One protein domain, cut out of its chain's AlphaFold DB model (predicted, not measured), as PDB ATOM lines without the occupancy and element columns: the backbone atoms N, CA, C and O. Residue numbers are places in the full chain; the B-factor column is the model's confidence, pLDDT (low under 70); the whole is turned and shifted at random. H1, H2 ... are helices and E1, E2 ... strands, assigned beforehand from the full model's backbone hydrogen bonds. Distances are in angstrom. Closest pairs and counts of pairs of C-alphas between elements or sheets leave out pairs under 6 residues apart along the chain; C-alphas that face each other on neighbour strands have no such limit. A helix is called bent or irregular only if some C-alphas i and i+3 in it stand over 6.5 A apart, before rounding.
ATOM      1  N   ILE A 384     -32.717 -18.001  19.311       84.12
ATOM      2  CA  ILE A 384     -31.304 -17.682  19.090       84.12
ATOM      3  C   ILE A 384     -30.536 -17.896  20.390       84.12
ATOM      4  O   ILE A 384     -31.073 -17.683  21.475       84.12
ATOM      5  N   LEU A 385     -29.271 -18.291  20.278       85.12
ATOM      6  CA  LEU A 385     -28.371 -18.397  21.417       85.12
ATOM      7  C   LEU A 385     -27.415 -17.218  21.403       85.12
ATOM      8  O   LEU A 385     -26.694 -17.013  20.429       85.12
ATOM      9  N   THR A 386     -27.382 -16.465  22.493       84.19
ATOM     10  CA  THR A 386     -26.461 -15.343  22.639       84.19
ATOM     11  C   THR A 386     -25.746 -15.380  23.979       84.19
ATOM     12  O   THR A 386     -26.267 -15.898  24.969       84.19
ATOM     13  N   ALA A 387     -24.551 -14.800  24.008       82.12
ATOM     14  CA  ALA A 387     -23.868 -14.409  25.231       82.12
ATOM     15  C   ALA A 387     -23.460 -12.939  25.117       82.12
ATOM     16  O   ALA A 387     -23.113 -12.475  24.025       82.12
ATOM     17  N   CYS A 388     -23.500 -12.216  26.233       80.50
ATOM     18  CA  CYS A 388     -23.054 -10.832  26.303       80.50
ATOM     19  C   CYS A 388     -22.111 -10.599  27.483       80.50
ATOM     20  O   CYS A 388     -22.162 -11.334  28.472       80.50
ATOM     21  N   ASP A 389     -21.262  -9.583  27.369       80.31
ATOM     22  CA  ASP A 389     -20.403  -9.117  28.457       80.31
ATOM     23  C   ASP A 389     -21.120  -8.096  29.368       80.31
ATOM     24  O   ASP A 389     -22.302  -7.785  29.190       80.31
ATOM     25  N   HIS A 390     -20.388  -7.574  30.360       79.00
ATOM     26  CA  HIS A 390     -20.876  -6.548  31.289       79.00
ATOM     27  C   HIS A 390     -21.098  -5.168  30.648       79.00
ATOM     28  O   HIS A 390     -21.797  -4.332  31.221       79.00
ATOM     29  N   ASP A 391     -20.584  -4.957  29.436       79.62
ATOM     30  CA  ASP A 391     -20.739  -3.727  28.662       79.62
ATOM     31  C   ASP A 391     -21.906  -3.800  27.663       79.62
ATOM     32  O   ASP A 391     -22.068  -2.890  26.843       79.62
ATOM     33  N   MET A 392     -22.739  -4.848  27.747       83.75
ATOM     34  CA  MET A 392     -23.848  -5.133  26.827       83.75
ATOM     35  C   MET A 392     -23.395  -5.393  25.378       83.75
ATOM     36  O   MET A 392     -24.162  -5.156  24.438       83.75
ATOM     37  N   ARG A 393     -22.169  -5.895  25.171       83.38
ATOM     38  CA  ARG A 393     -21.700  -6.381  23.863       83.38
ATOM     39  C   ARG A 393     -22.063  -7.842  23.687       83.38
ATOM     40  O   ARG A 393     -21.859  -8.649  24.590       83.38
ATOM     41  N   PHE A 394     -22.536  -8.215  22.504       86.75
ATOM     42  CA  PHE A 394     -22.692  -9.619  22.141       86.75
ATOM     43  C   PHE A 394     -21.318 -10.245  21.882       86.75
ATOM     44  O   PHE A 394     -20.655  -9.890  20.911       86.75
ATOM     45  N   VAL A 395     -20.907 -11.187  22.728       84.69
ATOM     46  CA  VAL A 395     -19.650 -11.945  22.568       84.69
ATOM     47  C   VAL A 395     -19.860 -13.250  21.805       84.69
ATOM     48  O   VAL A 395     -18.922 -13.818  21.258       84.69
ATOM     49  N   PHE A 396     -21.107 -13.720  21.744       83.56
ATOM     50  CA  PHE A 396     -21.503 -14.885  20.972       83.56
ATOM     51  C   PHE A 396     -22.928 -14.707  20.466       83.56
ATOM     52  O   PHE A 396     -23.807 -14.291  21.226       83.56
ATOM     53  N   VAL A 397     -23.165 -15.043  19.200       84.25
ATOM     54  CA  VAL A 397     -24.497 -15.065  18.591       84.25
ATOM     55  C   VAL A 397     -24.568 -16.249  17.650       84.25
ATOM     56  O   VAL A 397     -23.796 -16.352  16.700       84.25
ATOM     57  N   ARG A 398     -25.537 -17.122  17.887       82.62
ATOM     58  CA  ARG A 398     -25.891 -18.206  16.984       82.62
ATOM     59  C   ARG A 398     -27.391 -18.175  16.742       82.62
ATOM     60  O   ARG A 398     -28.180 -17.912  17.648       82.62
ATOM     61  N   VAL A 399     -27.780 -18.416  15.499       85.06
ATOM     62  CA  VAL A 399     -29.147 -18.231  15.001       85.06
ATOM     63  C   VAL A 399     -29.620 -19.486  14.275       85.06
ATOM     64  O   VAL A 399     -28.807 -20.326  13.893       85.06
ATOM     65  N   GLY A 400     -30.930 -19.586  14.048       75.12
ATOM     66  CA  GLY A 400     -31.509 -20.601  13.165       75.12
ATOM     67  C   GLY A 400     -32.330 -21.689  13.846       75.12
ATOM     68  O   GLY A 400     -32.715 -22.639  13.168       75.12
ATOM     69  N   TRP A 401     -32.642 -21.561  15.138       81.50
ATOM     70  CA  TRP A 401     -33.520 -22.524  15.799       81.50
ATOM     71  C   TRP A 401     -34.999 -22.194  15.635       81.50
ATOM     72  O   TRP A 401     -35.439 -21.040  15.616       81.50
ATOM     73  N   GLU A 402     -35.765 -23.274  15.564       77.19
ATOM     74  CA  GLU A 402     -37.216 -23.314  15.669       77.19
ATOM     75  C   GLU A 402     -37.674 -22.584  16.948       77.19
ATOM     76  O   GLU A 402     -37.085 -22.751  18.014       77.19
ATOM     77  N   GLY A 403     -38.728 -21.768  16.874       70.44
ATOM     78  CA  GLY A 403     -39.297 -21.077  18.040       70.44
ATOM     79  C   GLY A 403     -39.777 -22.009  19.155       70.44
ATOM     80  O   GLY A 403     -39.830 -21.595  20.313       70.44
ATOM     81  N   SER A 404     -40.094 -23.262  18.821       73.25
ATOM     82  CA  SER A 404     -40.429 -24.314  19.780       73.25
ATOM     83  C   SER A 404     -39.201 -24.943  20.446       73.25
ATOM     84  O   SER A 404     -39.353 -25.732  21.380       73.25
ATOM     85  N   ALA A 405     -37.984 -24.657  19.970       77.06
ATOM     86  CA  ALA A 405     -36.772 -25.241  20.521       77.06
ATOM     87  C   ALA A 405     -36.535 -24.738  21.949       77.06
ATOM     88  O   ALA A 405     -36.436 -23.536  22.206       77.06
ATOM     89  N   HIS A 406     -36.421 -25.682  22.882       76.19
ATOM     90  CA  HIS A 406     -36.058 -25.386  24.259       76.19
ATOM     91  C   HIS A 406     -34.614 -24.896  24.349       76.19
ATOM     92  O   HIS A 406     -33.719 -25.512  23.771       76.19
ATOM     93  N   ASP A 407     -34.376 -23.882  25.179       72.69
ATOM     94  CA  ASP A 407     -33.046 -23.307  25.408       72.69
ATOM     95  C   ASP A 407     -31.986 -24.381  25.731       72.69
ATOM     96  O   ASP A 407     -30.856 -24.313  25.258       72.69
ATOM     97  N   ALA A 408     -32.362 -25.432  26.474       70.19
ATOM     98  CA  ALA A 408     -31.491 -26.566  26.803       70.19
ATOM     99  C   ALA A 408     -31.001 -27.347  25.577       70.19
ATOM    100  O   ALA A 408     -29.824 -27.695  25.511       70.19
ATOM    101  N   ARG A 409     -31.887 -27.580  24.605       77.44
ATOM    102  CA  ARG A 409     -31.553 -28.240  23.340       77.44
ATOM    103  C   ARG A 409     -30.628 -27.355  22.510       77.44
ATOM    104  O   ARG A 409     -29.627 -27.839  22.004       77.44
ATOM    105  N   ILE A 410     -30.941 -26.063  22.422       78.62
ATOM    106  CA  ILE A 410     -30.152 -25.076  21.671       78.62
ATOM    107  C   ILE A 410     -28.717 -25.014  22.197       78.62
ATOM    108  O   ILE A 410     -27.757 -25.066  21.425       78.62
ATOM    109  N   LEU A 411     -28.574 -24.929  23.522       74.38
ATOM    110  CA  LEU A 411     -27.272 -24.939  24.169       74.38
ATOM    111  C   LEU A 411     -26.544 -26.253  23.876       74.38
ATOM    112  O   LEU A 411     -25.421 -26.212  23.400       74.38
ATOM    113  N   GLN A 412     -27.184 -27.407  24.074       70.62
ATOM    114  CA  GLN A 412     -26.562 -28.709  23.816       70.62
ATOM    115  C   GLN A 412     -26.093 -28.873  22.365       70.62
ATOM    116  O   GLN A 412     -24.958 -29.274  22.142       70.62
ATOM    117  N   GLU A 413     -26.930 -28.537  21.384       74.38
ATOM    118  CA  GLU A 413     -26.561 -28.590  19.965       74.38
ATOM    119  C   GLU A 413     -25.392 -27.650  19.650       74.38
ATOM    120  O   GLU A 413     -24.512 -28.005  18.871       74.38
ATOM    121  N   THR A 414     -25.337 -26.480  20.295       74.25
ATOM    122  CA  THR A 414     -24.204 -25.557  20.144       74.25
ATOM    123  C   THR A 414     -22.920 -26.132  20.728       74.25
ATOM    124  O   THR A 414     -21.873 -26.037  20.099       74.25
ATOM    125  N   LEU A 415     -23.010 -26.743  21.908       70.12
ATOM    126  CA  LEU A 415     -21.886 -27.353  22.612       70.12
ATOM    127  C   LEU A 415     -21.327 -28.585  21.895       70.12
ATOM    128  O   LEU A 415     -20.151 -28.879  22.041       70.12
ATOM    129  N   LEU A 416     -22.160 -29.317  21.154       67.38
ATOM    130  CA  LEU A 416     -21.746 -30.504  20.402       67.38
ATOM    131  C   LEU A 416     -21.125 -30.172  19.041       67.38
ATOM    132  O   LEU A 416     -20.565 -31.062  18.405       67.38
ATOM    133  N   ASP A 417     -21.243 -28.928  18.586       67.94
ATOM    134  CA  ASP A 417     -20.733 -28.482  17.298       67.94
ATOM    135  C   ASP A 417     -19.287 -27.968  17.436       67.94
ATOM    136  O   ASP A 417     -19.076 -26.877  17.982       67.94
ATOM    137  N   PRO A 418     -18.284 -28.695  16.899       62.62
ATOM    138  CA  PRO A 418     -16.875 -28.314  17.003       62.62
ATOM    139  C   PRO A 418     -16.546 -27.010  16.267       62.62
ATOM    140  O   PRO A 418     -15.529 -26.383  16.551       62.62
ATOM    141  N   SER A 419     -17.395 -26.596  15.321       66.38
ATOM    142  CA  SER A 419     -17.244 -25.352  14.562       66.38
ATOM    143  C   SER A 419     -17.893 -24.145  15.244       66.38
ATOM    144  O   SER A 419     -17.741 -23.020  14.773       66.38
ATOM    145  N   SER A 420     -18.587 -24.355  16.370       65.62
ATOM    146  CA  SER A 420     -19.311 -23.293  17.069       65.62
ATOM    147  C   SER A 420     -18.400 -22.215  17.652       65.62
ATOM    148  O   SER A 420     -18.860 -21.098  17.863       65.62
ATOM    149  N   GLY A 421     -17.136 -22.537  17.951       63.62
ATOM    150  CA  GLY A 421     -16.223 -21.636  18.663       63.62
ATOM    151  C   GLY A 421     -16.653 -21.329  20.106       63.62
ATOM    152  O   GLY A 421     -16.053 -20.472  20.751       63.62
ATOM    153  N   PHE A 422     -17.686 -22.005  20.618       64.81
ATOM    154  CA  PHE A 422     -18.176 -21.861  21.985       64.81
ATOM    155  C   PHE A 422     -17.407 -22.818  22.919       64.81
ATOM    156  O   PHE A 422     -17.045 -23.913  22.481       64.81
ATOM    157  N   PRO A 423     -17.135 -22.462  24.191       56.81
ATOM    158  CA  PRO A 423     -16.374 -23.327  25.095       56.81
ATOM    159  C   PRO A 423     -17.047 -24.701  25.240       56.81
ATOM    160  O   PRO A 423     -18.206 -24.770  25.646       56.81
ATOM    161  N   MET A 424     -16.336 -25.779  24.886       53.03
ATOM    162  CA  MET A 424     -16.857 -27.155  24.849       53.03
ATOM    163  C   MET A 424     -16.884 -27.808  26.241       53.03
ATOM    164  O   MET A 424     -15.844 -27.890  26.895       53.03
ATOM    165  N   PRO A 425     -18.024 -28.373  26.664       51.34
ATOM    166  CA  PRO A 425     -18.086 -29.346  27.741       51.34
ATOM    167  C   PRO A 425     -18.457 -30.762  27.290       51.34
ATOM    168  O   PRO A 425     -18.897 -30.957  26.157       51.34
ATOM    169  N   PRO A 426     -18.310 -31.769  28.174       49.00
ATOM    170  CA  PRO A 426     -18.658 -33.140  27.846       49.00
ATOM    171  C   PRO A 426     -20.153 -33.305  27.549       49.00
ATOM    172  O   PRO A 426     -21.015 -32.568  28.042       49.00
ATOM    173  N   GLN A 427     -20.429 -34.298  26.706       46.44
ATOM    174  CA  GLN A 427     -21.752 -34.657  26.205       46.44
ATOM    175  C   GLN A 427     -22.687 -34.957  27.402       46.44
ATOM    176  O   GLN A 427     -22.300 -35.719  28.280       46.44
ATOM    177  N   ASP A 428     -23.873 -34.321  27.442       42.53
ATOM    178  CA  ASP A 428     -24.963 -34.383  28.463       42.53
ATOM    179  C   ASP A 428     -25.133 -33.221  29.478       42.53
ATOM    180  O   ASP A 428     -25.931 -33.314  30.420       42.53
ATOM    181  N   ALA A 429     -24.479 -32.071  29.289       48.91
ATOM    182  CA  ALA A 429     -24.409 -31.035  30.333       48.91
ATOM    183  C   ALA A 429     -25.375 -29.826  30.220       48.91
ATOM    184  O   ALA A 429     -25.154 -28.801  30.868       48.91
ATOM    185  N   ALA A 430     -26.469 -29.908  29.453       45.75
ATOM    186  CA  ALA A 430     -27.376 -28.769  29.251       45.75
ATOM    187  C   ALA A 430     -27.888 -28.160  30.584       45.75
ATOM    188  O   ALA A 430     -28.630 -28.794  31.338       45.75
ATOM    189  N   TYR A 431     -27.497 -26.910  30.877       54.50
ATOM    190  CA  TYR A 431     -27.884 -26.131  32.071       54.50
ATOM    191  C   TYR A 431     -27.602 -26.790  33.439       54.50
ATOM    192  O   TYR A 431     -28.248 -26.442  34.441       54.50
ATOM    193  N   ARG A 432     -26.661 -27.739  33.515       61.81
ATOM    194  CA  ARG A 432     -26.135 -28.221  34.801       61.81
ATOM    195  C   ARG A 432     -25.088 -27.242  35.330       61.81
ATOM    196  O   ARG A 432     -24.536 -26.454  34.577       61.81
ATOM    197  N   ASN A 433     -24.866 -27.250  36.643       69.19
ATOM    198  CA  ASN A 433     -23.735 -26.520  37.206       69.19
ATOM    199  C   ASN A 433     -22.467 -27.301  36.885       69.19
ATOM    200  O   ASN A 433     -22.387 -28.480  37.229       69.19
ATOM    201  N   MET A 434     -21.520 -26.653  36.230       70.12
ATOM    202  CA  MET A 434     -20.328 -27.302  35.703       70.12
ATOM    203  C   MET A 434     -19.244 -26.251  35.455       70.12
ATOM    204  O   MET A 434     -19.585 -25.083  35.274       70.12
ATOM    205  N   PRO A 435     -17.967 -26.642  35.421       67.44
ATOM    206  CA  PRO A 435     -16.860 -25.723  35.190       67.44
ATOM    207  C   PRO A 435     -17.108 -24.837  33.957       67.44
ATOM    208  O   PRO A 435     -17.474 -25.328  32.890       67.44
ATOM    209  N   GLY A 436     -17.023 -23.514  34.136       68.38
ATOM    210  CA  GLY A 436     -17.352 -22.512  33.108       68.38
ATOM    211  C   GLY A 436     -18.832 -22.100  33.004       68.38
ATOM    212  O   GLY A 436     -19.120 -21.035  32.465       68.38
ATOM    213  N   PHE A 437     -19.778 -22.859  33.576       73.31
ATOM    214  CA  PHE A 437     -21.210 -22.521  33.617       73.31
ATOM    215  C   PHE A 437     -21.774 -22.592  35.037       73.31
ATOM    216  O   PHE A 437     -22.034 -23.661  35.600       73.31
ATOM    217  N   MET A 438     -22.035 -21.420  35.618       76.69
ATOM    218  CA  MET A 438     -22.618 -21.331  36.950       76.69
ATOM    219  C   MET A 438     -24.148 -21.309  36.895       76.69
ATOM    220  O   MET A 438     -24.762 -20.333  36.462       76.69
ATOM    221  N   ALA A 439     -24.773 -22.394  37.355       76.50
ATOM    222  CA  ALA A 439     -26.228 -22.546  37.361       76.50
ATOM    223  C   ALA A 439     -26.834 -22.219  38.744       76.50
ATOM    224  O   ALA A 439     -26.187 -22.464  39.771       76.50
ATOM    225  N   PRO A 440     -28.096 -21.750  38.813       80.69
ATOM    226  CA  PRO A 440     -28.783 -21.535  40.085       80.69
ATOM    227  C   PRO A 440     -28.981 -22.850  40.855       80.69
ATOM    228  O   PRO A 440     -29.009 -23.948  40.282       80.69
ATOM    229  N   PHE A 441     -29.150 -22.756  42.173       81.81
ATOM    230  CA  PHE A 441     -29.498 -23.909  43.003       81.81
ATOM    231  C   PHE A 441     -30.936 -24.357  42.716       81.81
ATOM    232  O   PHE A 441     -31.865 -23.550  42.773       81.81
ATOM    233  N   ARG A 442     -31.126 -25.658  42.445       75.19
ATOM    234  CA  ARG A 442     -32.447 -26.281  42.265       75.19
ATOM    235  C   ARG A 442     -32.878 -26.994  43.553       75.19
ATOM    236  O   ARG A 442     -32.177 -27.883  44.029       75.19
ATOM    237  N   GLY A 443     -34.051 -26.637  44.077       65.50
ATOM    238  CA  GLY A 443     -34.668 -27.279  45.246       65.50
ATOM    239  C   GLY A 443     -34.192 -26.753  46.610       65.50
ATOM    240  O   GLY A 443     -33.103 -26.203  46.753       65.50
ATOM    241  N   ALA A 444     -35.026 -26.945  47.635       59.62
ATOM    242  CA  ALA A 444     -34.838 -26.403  48.983       59.62
ATOM    243  C   ALA A 444     -34.293 -27.449  49.978       59.62
ATOM    244  O   ALA A 444     -34.885 -27.678  51.029       59.62
ATOM    245  N   ARG A 445     -33.181 -28.116  49.642       67.56
ATOM    246  CA  ARG A 445     -32.513 -29.067  50.556       67.56
ATOM    247  C   ARG A 445     -31.417 -28.369  51.364       67.56
ATOM    248  O   ARG A 445     -30.661 -27.579  50.790       67.56
ATOM    249  N   GLY A 446     -31.311 -28.695  52.650       78.12
ATOM    250  CA  GLY A 446     -30.299 -28.153  53.564       78.12
ATOM    251  C   GLY A 446     -30.886 -27.490  54.809       78.12
ATOM    252  O   GLY A 446     -32.108 -27.420  54.976       78.12
ATOM    253  N   THR A 447     -30.010 -26.986  55.677       82.81
ATOM    254  CA  THR A 447     -30.394 -26.243  56.890       82.81
ATOM    255  C   THR A 447     -31.116 -24.929  56.536       82.81
ATOM    256  O   THR A 447     -31.024 -24.451  55.400       82.81
ATOM    257  N   PRO A 448     -31.871 -24.299  57.461       80.75
ATOM    258  CA  PRO A 448     -32.485 -22.988  57.215       80.75
ATOM    259  C   PRO A 448     -31.484 -21.936  56.716       80.75
ATOM    260  O   PRO A 448     -31.782 -21.217  55.764       80.75
ATOM    261  N   HIS A 449     -30.280 -21.931  57.289       81.19
ATOM    262  CA  HIS A 449     -29.172 -21.071  56.886       81.19
ATOM    263  C   HIS A 449     -28.728 -21.341  55.439       81.19
ATOM    264  O   HIS A 449     -28.670 -20.432  54.615       81.19
ATOM    265  N   GLU A 450     -28.497 -22.606  55.079       79.75
ATOM    266  CA  GLU A 450     -28.121 -22.984  53.709       79.75
ATOM    267  C   GLU A 450     -29.205 -22.641  52.685       79.75
ATOM    268  O   GLU A 450     -28.898 -22.258  51.557       79.75
ATOM    269  N   ARG A 451     -30.485 -22.770  53.053       82.44
ATOM    270  CA  ARG A 451     -31.597 -22.384  52.176       82.44
ATOM    271  C   ARG A 451     -31.621 -20.876  51.938       82.44
ATOM    272  O   ARG A 451     -31.823 -20.463  50.799       82.44
ATOM    273  N   ALA A 452     -31.372 -20.075  52.972       80.62
ATOM    274  CA  ALA A 452     -31.298 -18.624  52.854       80.62
ATOM    275  C   ALA A 452     -30.094 -18.180  52.001       80.62
ATOM    276  O   ALA A 452     -30.256 -17.357  51.098       80.62
ATOM    277  N   ALA A 453     -28.927 -18.801  52.193       82.50
ATOM    278  CA  ALA A 453     -27.738 -18.565  51.374       82.50
ATOM    279  C   ALA A 453     -27.969 -18.910  49.889       82.50
ATOM    280  O   ALA A 453     -27.684 -18.105  49.002       82.50
ATOM    281  N   LYS A 454     -28.570 -20.073  49.601       84.06
ATOM    282  CA  LYS A 454     -28.934 -20.482  48.229       84.06
ATOM    283  C   LYS A 454     -29.962 -19.540  47.593       84.06
ATOM    284  O   LYS A 454     -29.869 -19.256  46.400       84.06
ATOM    285  N   ALA A 455     -30.932 -19.049  48.366       81.69
ATOM    286  CA  ALA A 455     -31.930 -18.096  47.884       81.69
ATOM    287  C   ALA A 455     -31.304 -16.732  47.549       81.69
ATOM    288  O   ALA A 455     -31.604 -16.169  46.493       81.69
ATOM    289  N   LEU A 456     -30.401 -16.231  48.400       81.56
ATOM    290  CA  LEU A 456     -29.657 -14.997  48.148       81.56
ATOM    291  C   LEU A 456     -28.773 -15.124  46.901       81.56
ATOM    292  O   LEU A 456     -28.817 -14.246  46.040       81.56
ATOM    293  N   PHE A 457     -28.053 -16.241  46.763       85.06
ATOM    294  CA  PHE A 457     -27.280 -16.548  45.561       85.06
ATOM    295  C   PHE A 457     -28.160 -16.522  44.309       85.06
ATOM    296  O   PHE A 457     -27.843 -15.816  43.361       85.06
ATOM    297  N   ASN A 458     -29.298 -17.226  44.305       82.31
ATOM    298  CA  ASN A 458     -30.203 -17.254  43.151       82.31
ATOM    299  C   ASN A 458     -30.743 -15.854  42.802       82.31
ATOM    300  O   ASN A 458     -30.872 -15.531  41.623       82.31
ATOM    301  N   ARG A 459     -31.026 -15.009  43.804       77.06
ATOM    302  CA  ARG A 459     -31.456 -13.619  43.588       77.06
ATOM    303  C   ARG A 459     -30.352 -12.780  42.939       77.06
ATOM    304  O   ARG A 459     -30.626 -12.048  41.994       77.06
ATOM    305  N   ARG A 460     -29.109 -12.897  43.419       77.50
ATOM    306  CA  ARG A 460     -27.949 -12.191  42.848       77.50
ATOM    307  C   ARG A 460     -27.590 -12.720  41.457       77.50
ATOM    308  O   ARG A 460     -27.359 -11.923  40.558       77.50
ATOM    309  N   HIS A 461     -27.647 -14.034  41.249       78.19
ATOM    310  CA  HIS A 461     -27.467 -14.689  39.947       78.19
ATOM    311  C   HIS A 461     -28.471 -14.173  38.910       78.19
ATOM    312  O   HIS A 461     -28.080 -13.799  37.807       78.19
ATOM    313  N   ALA A 462     -29.750 -14.061  39.286       71.81
ATOM    314  CA  ALA A 462     -30.775 -13.465  38.432       71.81
ATOM    315  C   ALA A 462     -30.497 -11.981  38.127       71.81
ATOM    316  O   ALA A 462     -30.674 -11.562  36.986       71.81
ATOM    317  N   SER A 463     -30.012 -11.210  39.111       71.88
ATOM    318  CA  SER A 463     -29.621  -9.802  38.924       71.88
ATOM    319  C   SER A 463     -28.512  -9.652  37.885       71.88
ATOM    320  O   SER A 463     -28.647  -8.864  36.957       71.88
ATOM    321  N   VAL A 464     -27.456 -10.465  37.980       70.75
ATOM    322  CA  VAL A 464     -26.344 -10.445  37.015       70.75
ATOM    323  C   VAL A 464     -26.818 -10.885  35.629       70.75
ATOM    324  O   VAL A 464     -26.422 -10.302  34.624       70.75
ATOM    325  N   ARG A 465     -27.719 -11.871  35.553       73.75
ATOM    326  CA  ARG A 465     -28.301 -12.321  34.283       73.75
ATOM    327  C   ARG A 465     -29.181 -11.257  33.622       73.75
ATOM    328  O   ARG A 465     -29.307 -11.285  32.405       73.75
ATOM    329  N   ASN A 466     -29.739 -10.302  34.366       78.75
ATOM    330  CA  ASN A 466     -30.609  -9.250  33.823       78.75
ATOM    331  C   ASN A 466     -29.948  -8.438  32.690       78.75
ATOM    332  O   ASN A 466     -30.624  -7.876  31.829       78.75
ATOM    333  N   ILE A 467     -28.614  -8.411  32.637       79.88
ATOM    334  CA  ILE A 467     -27.880  -7.730  31.573       79.88
ATOM    335  C   ILE A 467     -28.204  -8.244  30.162       79.88
ATOM    336  O   ILE A 467     -28.297  -7.434  29.237       79.88
ATOM    337  N   ILE A 468     -28.450  -9.549  29.973       80.62
ATOM    338  CA  ILE A 468     -28.799 -10.070  28.640       80.62
ATOM    339  C   ILE A 468     -30.186  -9.585  28.213       80.62
ATOM    340  O   ILE A 468     -30.396  -9.248  27.048       80.62
ATOM    341  N   GLU A 469     -31.126  -9.484  29.156       82.69
ATOM    342  CA  GLU A 469     -32.478  -8.985  28.892       82.69
ATOM    343  C   GLU A 469     -32.448  -7.501  28.511       82.69
ATOM    344  O   GLU A 469     -33.070  -7.111  27.520       82.69
ATOM    345  N   ARG A 470     -31.643  -6.696  29.218       84.19
ATOM    346  CA  ARG A 470     -31.394  -5.281  28.888       84.19
ATOM    347  C   ARG A 470     -30.744  -5.120  27.517       84.19
ATOM    348  O   ARG A 470     -31.215  -4.323  26.706       84.19
ATOM    349  N   THR A 471     -29.736  -5.937  27.213       86.69
ATOM    350  CA  THR A 471     -29.062  -5.942  25.904       86.69
ATOM    351  C   THR A 471     -30.058  -6.226  24.774       86.69
ATOM    352  O   THR A 471     -30.102  -5.503  23.775       86.69
ATOM    353  N   PHE A 472     -30.937  -7.220  24.947       86.56
ATOM    354  CA  PHE A 472     -32.026  -7.488  24.006       86.56
ATOM    355  C   PHE A 472     -33.057  -6.359  23.924       86.56
ATOM    356  O   PHE A 472     -33.602  -6.112  22.844       86.56
ATOM    357  N   GLY A 473     -33.327  -5.681  25.039       86.69
ATOM    358  CA  GLY A 473     -34.171  -4.491  25.101       86.69
ATOM    359  C   GLY A 473     -33.654  -3.386  24.183       86.69
ATOM    360  O   GLY A 473     -34.398  -2.929  23.312       86.69
ATOM    361  N   VAL A 474     -32.370  -3.029  24.305       88.25
ATOM    362  CA  VAL A 474     -31.696  -2.055  23.424       88.25
ATOM    363  C   VAL A 474     -31.761  -2.508  21.969       88.25
ATOM    364  O   VAL A 474     -32.214  -1.749  21.111       88.25
ATOM    365  N   LEU A 475     -31.392  -3.762  21.692       90.56
ATOM    366  CA  LEU A 475     -31.369  -4.309  20.335       90.56
ATOM    367  C   LEU A 475     -32.744  -4.195  19.651       90.56
ATOM    368  O   LEU A 475     -32.849  -3.717  18.523       90.56
ATOM    369  N   LYS A 476     -33.821  -4.590  20.341       88.06
ATOM    370  CA  LYS A 476     -35.190  -4.546  19.800       88.06
ATOM    371  C   LYS A 476     -35.770  -3.132  19.751       88.06
ATOM    372  O   LYS A 476     -36.622  -2.860  18.903       88.06
ATOM    373  N   LYS A 477     -35.382  -2.232  20.665       88.44
ATOM    374  CA  LYS A 477     -35.727  -0.800  20.581       88.44
ATOM    375  C   LYS A 477     -35.128  -0.193  19.312       88.44
ATOM    376  O   LYS A 477     -35.864   0.436  18.559       88.44
ATOM    377  N   ARG A 478     -33.852  -0.484  19.051       90.06
ATOM    378  CA  ARG A 478     -33.089   0.035  17.914       90.06
ATOM    379  C   ARG A 478     -33.500  -0.548  16.565       90.06
ATOM    380  O   ARG A 478     -33.555   0.181  15.582       90.06
ATOM    381  N   PHE A 479     -33.788  -1.847  16.508       91.25
ATOM    382  CA  PHE A 479     -34.129  -2.544  15.266       91.25
ATOM    383  C   PHE A 479     -35.566  -3.091  15.316       91.25
ATOM    384  O   PHE A 479     -35.776  -4.260  15.655       91.25
ATOM    385  N   PRO A 480     -36.583  -2.281  14.945       86.62
ATOM    386  CA  PRO A 480     -37.988  -2.695  14.966       86.62
ATOM    387  C   PRO A 480     -38.302  -3.933  14.119       86.62
ATOM    388  O   PRO A 480     -39.247  -4.654  14.433       86.62
ATOM    389  N   ILE A 481     -37.493  -4.222  13.092       82.56
ATOM    390  CA  ILE A 481     -37.615  -5.436  12.269       82.56
ATOM    391  C   ILE A 481     -37.570  -6.728  13.108       82.56
ATOM    392  O   ILE A 481     -38.186  -7.716  12.727       82.56
ATOM    393  N   LEU A 482     -36.927  -6.701  14.284       84.69
ATOM    394  CA  LEU A 482     -36.836  -7.831  15.219       84.69
ATOM    395  C   LEU A 482     -38.057  -7.976  16.148       84.69
ATOM    396  O   LEU A 482     -38.158  -8.961  16.879       84.69
ATOM    397  N   LYS A 483     -38.960  -6.986  16.179       77.00
ATOM    398  CA  LYS A 483     -40.204  -7.024  16.975       77.00
ATOM    399  C   LYS A 483     -41.376  -7.609  16.192       77.00
ATOM    400  O   LYS A 483     -42.313  -8.120  16.799       77.00
ATOM    401  N   GLY A 484     -41.344  -7.487  14.866       67.81
ATOM    402  CA  GLY A 484     -42.409  -7.924  13.973       67.81
ATOM    403  C   GLY A 484     -42.137  -9.285  13.324       67.81
ATOM    404  O   GLY A 484     -41.009  -9.779  13.328       67.81
ATOM    405  N   PRO A 485     -43.165  -9.901  12.723       64.19
ATOM    406  CA  PRO A 485     -42.991 -11.128  11.964       64.19
ATOM    407  C   PRO A 485     -42.170 -10.880  10.686       64.19
ATOM    408  O   PRO A 485     -42.642 -10.222   9.761       64.19
ATOM    409  N   MET A 486     -40.986 -11.488  10.574       67.19
ATOM    410  CA  MET A 486     -40.141 -11.462   9.363       67.19
ATOM    411  C   MET A 486     -40.638 -12.424   8.260       67.19
ATOM    412  O   MET A 486     -39.854 -13.043   7.547       67.19
ATOM    413  N   GLN A 487     -41.960 -12.565   8.119       61.59
ATOM    414  CA  GLN A 487     -42.634 -13.596   7.312       61.59
ATOM    415  C   GLN A 487     -42.299 -13.565   5.812       61.59
ATOM    416  O   GLN A 487     -42.460 -14.581   5.143       61.59
ATOM    417  N   ASN A 488     -41.821 -12.432   5.299       58.59
ATOM    418  CA  ASN A 488     -41.485 -12.264   3.882       58.59
ATOM    419  C   ASN A 488     -40.040 -12.661   3.549       58.59
ATOM    420  O   ASN A 488     -39.681 -12.725   2.376       58.59
ATOM    421  N   TYR A 489     -39.216 -12.939   4.560       64.19
ATOM    422  CA  TYR A 489     -37.833 -13.365   4.389       64.19
ATOM    423  C   TYR A 489     -37.715 -14.874   4.583       64.19
ATOM    424  O   TYR A 489     -38.329 -15.444   5.488       64.19
ATOM    425  N   LEU A 490     -36.883 -15.529   3.774       63.00
ATOM    426  CA  LEU A 490     -36.478 -16.911   4.034       63.00
ATOM    427  C   LEU A 490     -35.761 -17.000   5.387       63.00
ATOM    428  O   LEU A 490     -35.101 -16.051   5.802       63.00
ATOM    429  N   ILE A 491     -35.835 -18.154   6.053       69.62
ATOM    430  CA  ILE A 491     -35.182 -18.387   7.357       69.62
ATOM    431  C   ILE A 491     -33.684 -18.040   7.316       69.62
ATOM    432  O   ILE A 491     -33.184 -17.398   8.232       69.62
ATOM    433  N   ALA A 492     -32.987 -18.381   6.228       68.25
ATOM    434  CA  ALA A 492     -31.580 -18.022   6.035       68.25
ATOM    435  C   ALA A 492     -31.356 -16.498   5.996       68.25
ATOM    436  O   ALA A 492     -30.415 -15.984   6.595       68.25
ATOM    437  N   THR A 493     -32.249 -15.753   5.345       74.00
ATOM    438  CA  THR A 493     -32.199 -14.287   5.318       74.00
ATOM    439  C   THR A 493     -32.531 -13.693   6.685       74.00
ATOM    440  O   THR A 493     -31.852 -12.769   7.120       74.00
ATOM    441  N   GLN A 494     -33.517 -14.247   7.398       78.75
ATOM    442  CA  GLN A 494     -33.839 -13.847   8.774       78.75
ATOM    443  C   GLN A 494     -32.623 -14.009   9.698       78.75
ATOM    444  O   GLN A 494     -32.286 -13.085  10.436       78.75
ATOM    445  N   ASN A 495     -31.906 -15.132   9.586       82.50
ATOM    446  CA  ASN A 495     -30.666 -15.386  10.321       82.50
ATOM    447  C   ASN A 495     -29.614 -14.294  10.057       82.50
ATOM    448  O   ASN A 495     -29.040 -13.750  10.999       82.50
ATOM    449  N   ASN A 496     -29.408 -13.923   8.789       84.00
ATOM    450  CA  ASN A 496     -28.464 -12.869   8.412       84.00
ATOM    451  C   ASN A 496     -28.875 -11.488   8.946       84.00
ATOM    452  O   ASN A 496     -28.015 -10.733   9.390       84.00
ATOM    453  N   ILE A 497     -30.175 -11.168   8.945       86.44
ATOM    454  CA  ILE A 497     -30.701  -9.922   9.525       86.44
ATOM    455  C   ILE A 497     -30.368  -9.855  11.020       86.44
ATOM    456  O   ILE A 497     -29.849  -8.841  11.482       86.44
ATOM    457  N   VAL A 498     -30.610 -10.936  11.772       88.56
ATOM    458  CA  VAL A 498     -30.303 -10.989  13.212       88.56
ATOM    459  C   VAL A 498     -28.807 -10.790  13.463       88.56
ATOM    460  O   VAL A 498     -28.436  -9.959  14.293       88.56
ATOM    461  N   LEU A 499     -27.950 -11.502  12.725       88.31
ATOM    462  CA  LEU A 499     -26.493 -11.373  12.846       88.31
ATOM    463  C   LEU A 499     -26.018  -9.948  12.534       88.31
ATOM    464  O   LEU A 499     -25.228  -9.385  13.293       88.31
ATOM    465  N   ALA A 500     -26.541  -9.333  11.468       91.88
ATOM    466  CA  ALA A 500     -26.224  -7.955  11.104       91.88
ATOM    467  C   ALA A 500     -26.657  -6.957  12.192       91.88
ATOM    468  O   ALA A 500     -25.883  -6.070  12.549       91.88
ATOM    469  N   CYS A 501     -27.851  -7.121  12.772       92.81
ATOM    470  CA  CYS A 501     -28.318  -6.288  13.880       92.81
ATOM    471  C   CYS A 501     -27.409  -6.401  15.114       92.81
ATOM    472  O   CYS A 501     -27.075  -5.380  15.715       92.81
ATOM    473  N   CYS A 502     -26.980  -7.612  15.488       91.12
ATOM    474  CA  CYS A 502     -26.052  -7.813  16.605       91.12
ATOM    475  C   CYS A 502     -24.675  -7.184  16.342       91.12
ATOM    476  O   CYS A 502     -24.120  -6.539  17.230       91.12
ATOM    477  N   ALA A 503     -24.143  -7.316  15.124       90.12
ATOM    478  CA  ALA A 503     -22.874  -6.701  14.743       90.12
ATOM    479  C   ALA A 503     -22.945  -5.165  14.789       90.12
ATOM    480  O   ALA A 503     -22.065  -4.518  15.356       90.12
ATOM    481  N   LEU A 504     -24.021  -4.579  14.254       92.69
ATOM    482  CA  LEU A 504     -24.256  -3.134  14.297       92.69
ATOM    483  C   LEU A 504     -24.451  -2.620  15.726       92.69
ATOM    484  O   LEU A 504     -23.970  -1.540  16.051       92.69
ATOM    485  N   HIS A 505     -25.124  -3.387  16.587       93.25
ATOM    486  CA  HIS A 505     -25.262  -3.064  18.009       93.25
ATOM    487  C   HIS A 505     -23.898  -2.949  18.696       93.25
ATOM    488  O   HIS A 505     -23.644  -1.946  19.360       93.25
ATOM    489  N   ASN A 506     -23.003  -3.925  18.493       91.31
ATOM    490  CA  ASN A 506     -21.644  -3.872  19.041       91.31
ATOM    491  C   ASN A 506     -20.843  -2.698  18.462       91.31
ATOM    492  O   ASN A 506     -20.232  -1.949  19.215       91.31
ATOM    493  N   PHE A 507     -20.905  -2.487  17.143       90.81
ATOM    494  CA  PHE A 507     -20.246  -1.349  16.499       90.81
ATOM    495  C   PHE A 507     -20.695  -0.017  17.114       90.81
ATOM    496  O   PHE A 507     -19.877   0.828  17.459       90.81
ATOM    497  N   MET A 508     -21.998   0.176  17.315       88.12
ATOM    498  CA  MET A 508     -22.498   1.399  17.944       88.12
ATOM    499  C   MET A 508     -22.028   1.528  19.391       88.12
ATOM    500  O   MET A 508     -21.683   2.627  19.813       88.12
ATOM    501  N   ARG A 509     -21.956   0.422  20.137       86.19
ATOM    502  CA  ARG A 509     -21.440   0.438  21.508       86.19
ATOM    503  C   ARG A 509     -19.984   0.908  21.579       86.19
ATOM    504  O   ARG A 509     -19.638   1.617  22.517       86.19
ATOM    505  N   ASP A 510     -19.166   0.539  20.598       84.69
ATOM    506  CA  ASP A 510     -17.736   0.864  20.579       84.69
ATOM    507  C   ASP A 510     -17.435   2.255  20.009       84.69
ATOM    508  O   ASP A 510     -16.501   2.919  20.461       84.69
ATOM    509  N   TYR A 511     -18.222   2.714  19.033       88.06
ATOM    510  CA  TYR A 511     -17.905   3.916  18.256       88.06
ATOM    511  C   TYR A 511     -18.881   5.087  18.466       88.06
ATOM    512  O   TYR A 511     -18.613   6.185  17.978       88.06
ATOM    513  N   VAL A 512     -19.993   4.900  19.191       85.12
ATOM    514  CA  VAL A 512     -20.998   5.950  19.454       85.12
ATOM    515  C   VAL A 512     -21.110   6.209  20.966       85.12
ATOM    516  O   VAL A 512     -21.951   5.619  21.644       85.12
ATOM    517  N   PRO A 513     -20.282   7.112  21.526       72.06
ATOM    518  CA  PRO A 513     -20.159   7.292  22.977       72.06
ATOM    519  C   PRO A 513     -21.404   7.877  23.667       72.06
ATOM    520  O   PRO A 513     -21.581   7.667  24.861       72.06
ATOM    521  N   ASN A 514     -22.285   8.573  22.936       78.69
ATOM    522  CA  ASN A 514     -23.504   9.203  23.471       78.69
ATOM    523  C   ASN A 514     -24.784   8.568  22.920       78.69
ATOM    524  O   ASN A 514     -25.744   9.260  22.583       78.69
ATOM    525  N   ASP A 515     -24.788   7.251  22.778       84.31
ATOM    526  CA  ASP A 515     -25.959   6.554  22.278       84.31
ATOM    527  C   ASP A 515     -27.125   6.586  23.286       84.31
ATOM    528  O   ASP A 515     -27.021   6.106  24.417       84.31
ATOM    529  N   GLU A 516     -28.252   7.147  22.847       83.50
ATOM    530  CA  GLU A 516     -29.457   7.368  23.653       83.50
ATOM    531  C   GLU A 516     -29.999   6.071  24.271       83.50
ATOM    532  O   GLU A 516     -30.309   6.036  25.460       83.50
ATOM    533  N   TYR A 517     -30.027   4.972  23.513       82.94
ATOM    534  CA  TYR A 517     -30.599   3.712  23.987       82.94
ATOM    535  C   TYR A 517     -29.731   3.028  25.048       82.94
ATOM    536  O   TYR A 517     -30.265   2.432  25.984       82.94
ATOM    537  N   PHE A 518     -28.402   3.099  24.923       82.44
ATOM    538  CA  PHE A 518     -27.507   2.596  25.969       82.44
ATOM    539  C   PHE A 518     -27.535   3.482  27.220       82.44
ATOM    540  O   PHE A 518     -27.457   2.958  28.333       82.44
ATOM    541  N   ASN A 519     -27.686   4.798  27.053       76.94
ATOM    542  CA  ASN A 519     -27.752   5.756  28.156       76.94
ATOM    543  C   ASN A 519     -29.053   5.629  28.963       76.94
ATOM    544  O   ASN A 519     -29.002   5.592  30.193       76.94
ATOM    545  N   GLU A 520     -30.203   5.480  28.299       73.12
ATOM    546  CA  GLU A 520     -31.483   5.172  28.956       73.12
ATOM    547  C   GLU A 520     -31.387   3.911  29.824       73.12
ATOM    548  O   GLU A 520     -31.835   3.889  30.972       73.12
ATOM    549  N   GLU A 521     -30.774   2.849  29.294       71.19
ATOM    550  CA  GLU A 521     -30.611   1.610  30.048       71.19
ATOM    551  C   GLU A 521     -29.583   1.737  31.170       71.19
ATOM    552  O   GLU A 521     -29.758   1.101  32.208       71.19
ATOM    553  N   ALA A 522     -28.523   2.535  31.012       64.50
ATOM    554  CA  ALA A 522     -27.563   2.802  32.082       64.50
ATOM    555  C   ALA A 522     -28.237   3.490  33.281       64.50
ATOM    556  O   ALA A 522     -28.004   3.087  34.419       64.50
ATOM    557  N   ILE A 523     -29.143   4.442  33.029       58.19
ATOM    558  CA  ILE A 523     -29.945   5.113  34.063       58.19
ATOM    559  C   ILE A 523     -30.889   4.118  34.754       58.19
ATOM    560  O   ILE A 523     -30.956   4.087  35.982       58.19
ATOM    561  N   ASN A 524     -31.560   3.247  33.992       55.41
ATOM    562  CA  ASN A 524     -32.451   2.223  34.552       55.41
ATOM    563  C   ASN A 524     -31.700   1.128  35.337       55.41
ATOM    564  O   ASN A 524     -32.246   0.565  36.286       55.41
ATOM    565  N   GLY A 525     -30.451   0.825  34.968       52.81
ATOM    566  CA  GLY A 525     -29.599  -0.163  35.639       52.81
ATOM    567  C   GLY A 525     -28.826   0.365  36.852       52.81
ATOM    568  O   GLY A 525     -28.510  -0.413  37.748       52.81
ATOM    569  N   MET A 545     -12.869 -30.557  33.112       67.56
ATOM    570  CA  MET A 545     -14.209 -31.105  32.884       67.56
ATOM    571  C   MET A 545     -14.430 -32.490  33.511       67.56
ATOM    572  O   MET A 545     -15.447 -33.130  33.231       67.56
ATOM    573  N   SER A 546     -13.489 -32.990  34.317       74.06
ATOM    574  CA  SER A 546     -13.631 -34.268  35.017       74.06
ATOM    575  C   SER A 546     -14.737 -34.218  36.084       74.06
ATOM    576  O   SER A 546     -15.194 -33.148  36.490       74.06
ATOM    577  N   GLN A 547     -15.162 -35.385  36.585       72.44
ATOM    578  CA  GLN A 547     -16.103 -35.451  37.712       72.44
ATOM    579  C   GLN A 547     -15.567 -34.684  38.935       72.44
ATOM    580  O   GLN A 547     -16.327 -33.974  39.588       72.44
ATOM    581  N   GLN A 548     -14.253 -34.742  39.176       76.81
ATOM    582  CA  GLN A 548     -13.595 -33.978  40.235       76.81
ATOM    583  C   GLN A 548     -13.696 -32.466  39.992       76.81
ATOM    584  O   GLN A 548     -14.038 -31.724  40.911       76.81
ATOM    585  N   GLY A 549     -13.468 -32.004  38.760       77.56
ATOM    586  CA  GLY A 549     -13.645 -30.599  38.386       77.56
ATOM    587  C   GLY A 549     -15.083 -30.111  38.588       77.56
ATOM    588  O   GLY A 549     -15.312 -29.021  39.116       77.56
ATOM    589  N   ILE A 550     -16.074 -30.945  38.256       76.62
ATOM    590  CA  ILE A 550     -17.495 -30.661  38.508       76.62
ATOM    591  C   ILE A 550     -17.795 -30.569  40.009       76.62
ATOM    592  O   ILE A 550     -18.556 -29.690  40.430       76.62
ATOM    593  N   ASP A 551     -17.224 -31.455  40.820       78.12
ATOM    594  CA  ASP A 551     -17.432 -31.466  42.267       78.12
ATOM    595  C   ASP A 551     -16.778 -30.252  42.941       78.12
ATOM    596  O   ASP A 551     -17.459 -29.560  43.705       78.12
ATOM    597  N   ASN A 552     -15.548 -29.899  42.550       82.38
ATOM    598  CA  ASN A 552     -14.862 -28.678  42.988       82.38
ATOM    599  C   ASN A 552     -15.685 -27.427  42.632       82.38
ATOM    600  O   ASN A 552     -15.979 -26.598  43.487       82.38
ATOM    601  N   TRP A 553     -16.186 -27.334  41.397       82.38
ATOM    602  CA  TRP A 553     -17.021 -26.207  40.962       82.38
ATOM    603  C   TRP A 553     -18.360 -26.114  41.712       82.38
ATOM    604  O   TRP A 553     -18.923 -25.035  41.935       82.38
ATOM    605  N   ASN A 554     -18.923 -27.261  42.104       82.12
ATOM    606  CA  ASN A 554     -20.102 -27.298  42.961       82.12
ATOM    607  C   ASN A 554     -19.799 -26.814  44.379       82.12
ATOM    608  O   ASN A 554     -20.679 -26.193  44.987       82.12
ATOM    609  N   GLU A 555     -18.610 -27.108  44.896       84.50
ATOM    610  CA  GLU A 555     -18.127 -26.642  46.191       84.50
ATOM    611  C   GLU A 555     -17.856 -25.134  46.177       84.50
ATOM    612  O   GLU A 555     -18.424 -24.428  47.012       84.50
ATOM    613  N   ASP A 556     -17.173 -24.616  45.156       84.50
ATOM    614  CA  ASP A 556     -16.950 -23.179  44.951       84.50
ATOM    615  C   ASP A 556     -18.270 -22.402  44.933       84.50
ATOM    616  O   ASP A 556     -18.433 -21.384  45.608       84.50
ATOM    617  N   ARG A 557     -19.281 -22.920  44.221       86.50
ATOM    618  CA  ARG A 557     -20.622 -22.320  44.208       86.50
ATOM    619  C   ARG A 557     -21.269 -22.300  45.597       86.50
ATOM    620  O   ARG A 557     -21.971 -21.342  45.929       86.50
ATOM    621  N   ARG A 558     -21.078 -23.343  46.417       84.25
ATOM    622  CA  ARG A 558     -21.582 -23.368  47.806       84.25
ATOM    623  C   ARG A 558     -20.821 -22.376  48.684       84.25
ATOM    624  O   ARG A 558     -21.471 -21.663  49.447       84.25
ATOM    625  N   ALA A 559     -19.498 -22.298  48.543       84.38
ATOM    626  CA  ALA A 559     -18.652 -21.353  49.262       84.38
ATOM    627  C   ALA A 559     -19.031 -19.902  48.931       84.38
ATOM    628  O   ALA A 559     -19.248 -19.103  49.839       84.38
ATOM    629  N   MET A 560     -19.249 -19.584  47.651       83.88
ATOM    630  CA  MET A 560     -19.755 -18.279  47.217       83.88
ATOM    631  C   MET A 560     -21.109 -17.942  47.839       83.88
ATOM    632  O   MET A 560     -21.285 -16.841  48.353       83.88
ATOM    633  N   ALA A 561     -22.062 -18.878  47.835       83.12
ATOM    634  CA  ALA A 561     -23.369 -18.648  48.445       83.12
ATOM    635  C   ALA A 561     -23.265 -18.391  49.959       83.12
ATOM    636  O   ALA A 561     -23.942 -17.501  50.476       83.12
ATOM    637  N   ALA A 562     -22.408 -19.139  50.662       82.12
ATOM    638  CA  ALA A 562     -22.154 -18.940  52.085       82.12
ATOM    639  C   ALA A 562     -21.495 -17.579  52.357       82.12
ATOM    640  O   ALA A 562     -21.974 -16.835  53.209       82.12
ATOM    641  N   HIS A 563     -20.468 -17.212  51.588       83.69
ATOM    642  CA  HIS A 563     -19.772 -15.933  51.714       83.69
ATOM    643  C   HIS A 563     -20.696 -14.737  51.436       83.69
ATOM    644  O   HIS A 563     -20.726 -13.784  52.210       83.69
ATOM    645  N   MET A 564     -21.528 -14.813  50.388       81.62
ATOM    646  CA  MET A 564     -22.555 -13.799  50.103       81.62
ATOM    647  C   MET A 564     -23.534 -13.631  51.266       81.62
ATOM    648  O   MET A 564     -23.959 -12.516  51.552       81.62
ATOM    649  N   TYR A 565     -23.918 -14.732  51.914       80.88
ATOM    650  CA  TYR A 565     -24.846 -14.703  53.039       80.88
ATOM    651  C   TYR A 565     -24.214 -14.125  54.306       80.88
ATOM    652  O   TYR A 565     -24.867 -13.353  55.002       80.88
ATOM    653  N   VAL A 566     -22.948 -14.446  54.586       79.44
ATOM    654  CA  VAL A 566     -22.196 -13.850  55.702       79.44
ATOM    655  C   VAL A 566     -22.042 -12.343  55.493       79.44
ATOM    656  O   VAL A 566     -22.401 -11.573  56.374       79.44
ATOM    657  N   ASN A 567     -21.626 -11.908  54.300       76.12
ATOM    658  CA  ASN A 567     -21.464 -10.483  53.984       76.12
ATOM    659  C   ASN A 567     -22.775  -9.690  53.920       76.12
ATOM    660  O   ASN A 567     -22.735  -8.471  53.954       76.12
ATOM    661  N   ALA A 568     -23.925 -10.346  53.760       72.69
ATOM    662  CA  ALA A 568     -25.222  -9.670  53.761       72.69
ATOM    663  C   ALA A 568     -25.820  -9.506  55.170       72.69
ATOM    664  O   ALA A 568     -26.802  -8.781  55.315       72.69
ATOM    665  N   ASN A 569     -25.277 -10.215  56.167       64.31
ATOM    666  CA  ASN A 569     -25.745 -10.197  57.558       64.31
ATOM    667  C   ASN A 569     -24.720  -9.601  58.542       64.31
ATOM    668  O   ASN A 569     -25.048  -9.454  59.720       64.31
TER     669      ASN A 569
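This is residues 384 to 525 and 545 to 569 of the 570 residues of an uncharacterized protein of Coffea canephora (UniProt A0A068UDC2). Picture a two-stranded hairpin, E1 and E2, next to the later part of one long helix, H2, with H3 packed along E2 and H1 also packed on the hairpin. H2 runs on as a long beam away from this group, and near its other end H5 crosses it almost at a right angle, while the short H4 folds back along the last turns of H2; the 31-residue link from H1 to H2 leads from the hairpin group to the far end of the beam. The printed part has 167 residues, with two named strands followed by five named helices in the order E1 E2 H1 H2 H3 H4 H5, and its class is mostly helix. The two strands make one antiparallel sheet, order E1 - E2. The whole is only just loose, close to compact, with a radius of gyration of the C-alphas of 18.8 A and spans of 55 by 40 by 27 A.

Find C-alpha 384 at (-31.304, -17.682, 19.090), where E1 begins; it holds residues 384 to 388. E2 holds residues 394 to 402 and is 21.0 A from first to last C-alpha. Next comes H1, residues 407 to 416, 14.3 A long. Go on to C-alpha 448 at (-32.485, -22.988, 57.215); from there H2 runs 45.6 A through residues 448 to 478. H2 is neither bent nor irregular, but only just: C-alphas 464 and 467 are 6.3 A apart. H3 holds residues 491 to 511 and is 30.2 A long, and H4 holds residues 516 to 525. H5, residues 547 to 569, is 33.5 A long and ends with C-alpha 569 at (-25.745, -10.197, 57.558).

Start at the hairpin E1 and E2, antiparallel at 169 degrees between their directions. Look for N 385 and O 398, 2.9 A apart, and N 398 and O 385, 2.8 A apart, both within hydrogen-bond range. H3 has 11 pairs of C-alphas within 8 A of E2, the closest being those of Val 399 and Asn 495 at 5.7 A. The closest C-alphas of E1 and H1 are those of Leu 385 and Ile 410, 6.9 A apart. The closest of E1 and H2 are those of Cys 388 and Ile 468, at 6.2 A. From there move to H2, the hub, which touches three helices. H5 touches it about perpendicular, at 84 degrees; H2 touches H5 with residues 450 to 457 alone and H5 touches H2 with residues 558 to 565 alone, and the closest C-alphas are those of Ala 453 and Tyr 565, at 5.1 A. H4 touches residues 470 to 478 of H2 alone, at a shallow tilt of 14 degrees, opposite ways, with the C-alphas of Val 474 and Tyr 517 closest at 5.9 A. H3 only just touches H2, with 3 pairs of C-alphas within 8 A, about perpendicular at 82 degrees; the closest C-alphas are those of Leu 475 and His 505, at 6.7 A. H1 touches no helix, and H3 and H5 are apart. In H1, H3, H4 and H5 every O i to N i+4 pair is within hydrogen-bond range; in H2, 24 of 27 are.

The two C-alphas farthest apart are those of Asn 488 and Asn 569, at 56.0 A. Residues 526 to 544 are cut out, and C-alphas 525 and 545 stand 34.7 A apart across the cut. The long links are H1 to H2, residues 417 to 447, and H2 to H3, residues 479 to 490. The mean pLDDT of the printed part is 76.6; look for low confidence, under 70, in 38 residues, among them 416 to 433, 484 to 492 and 522 to 525.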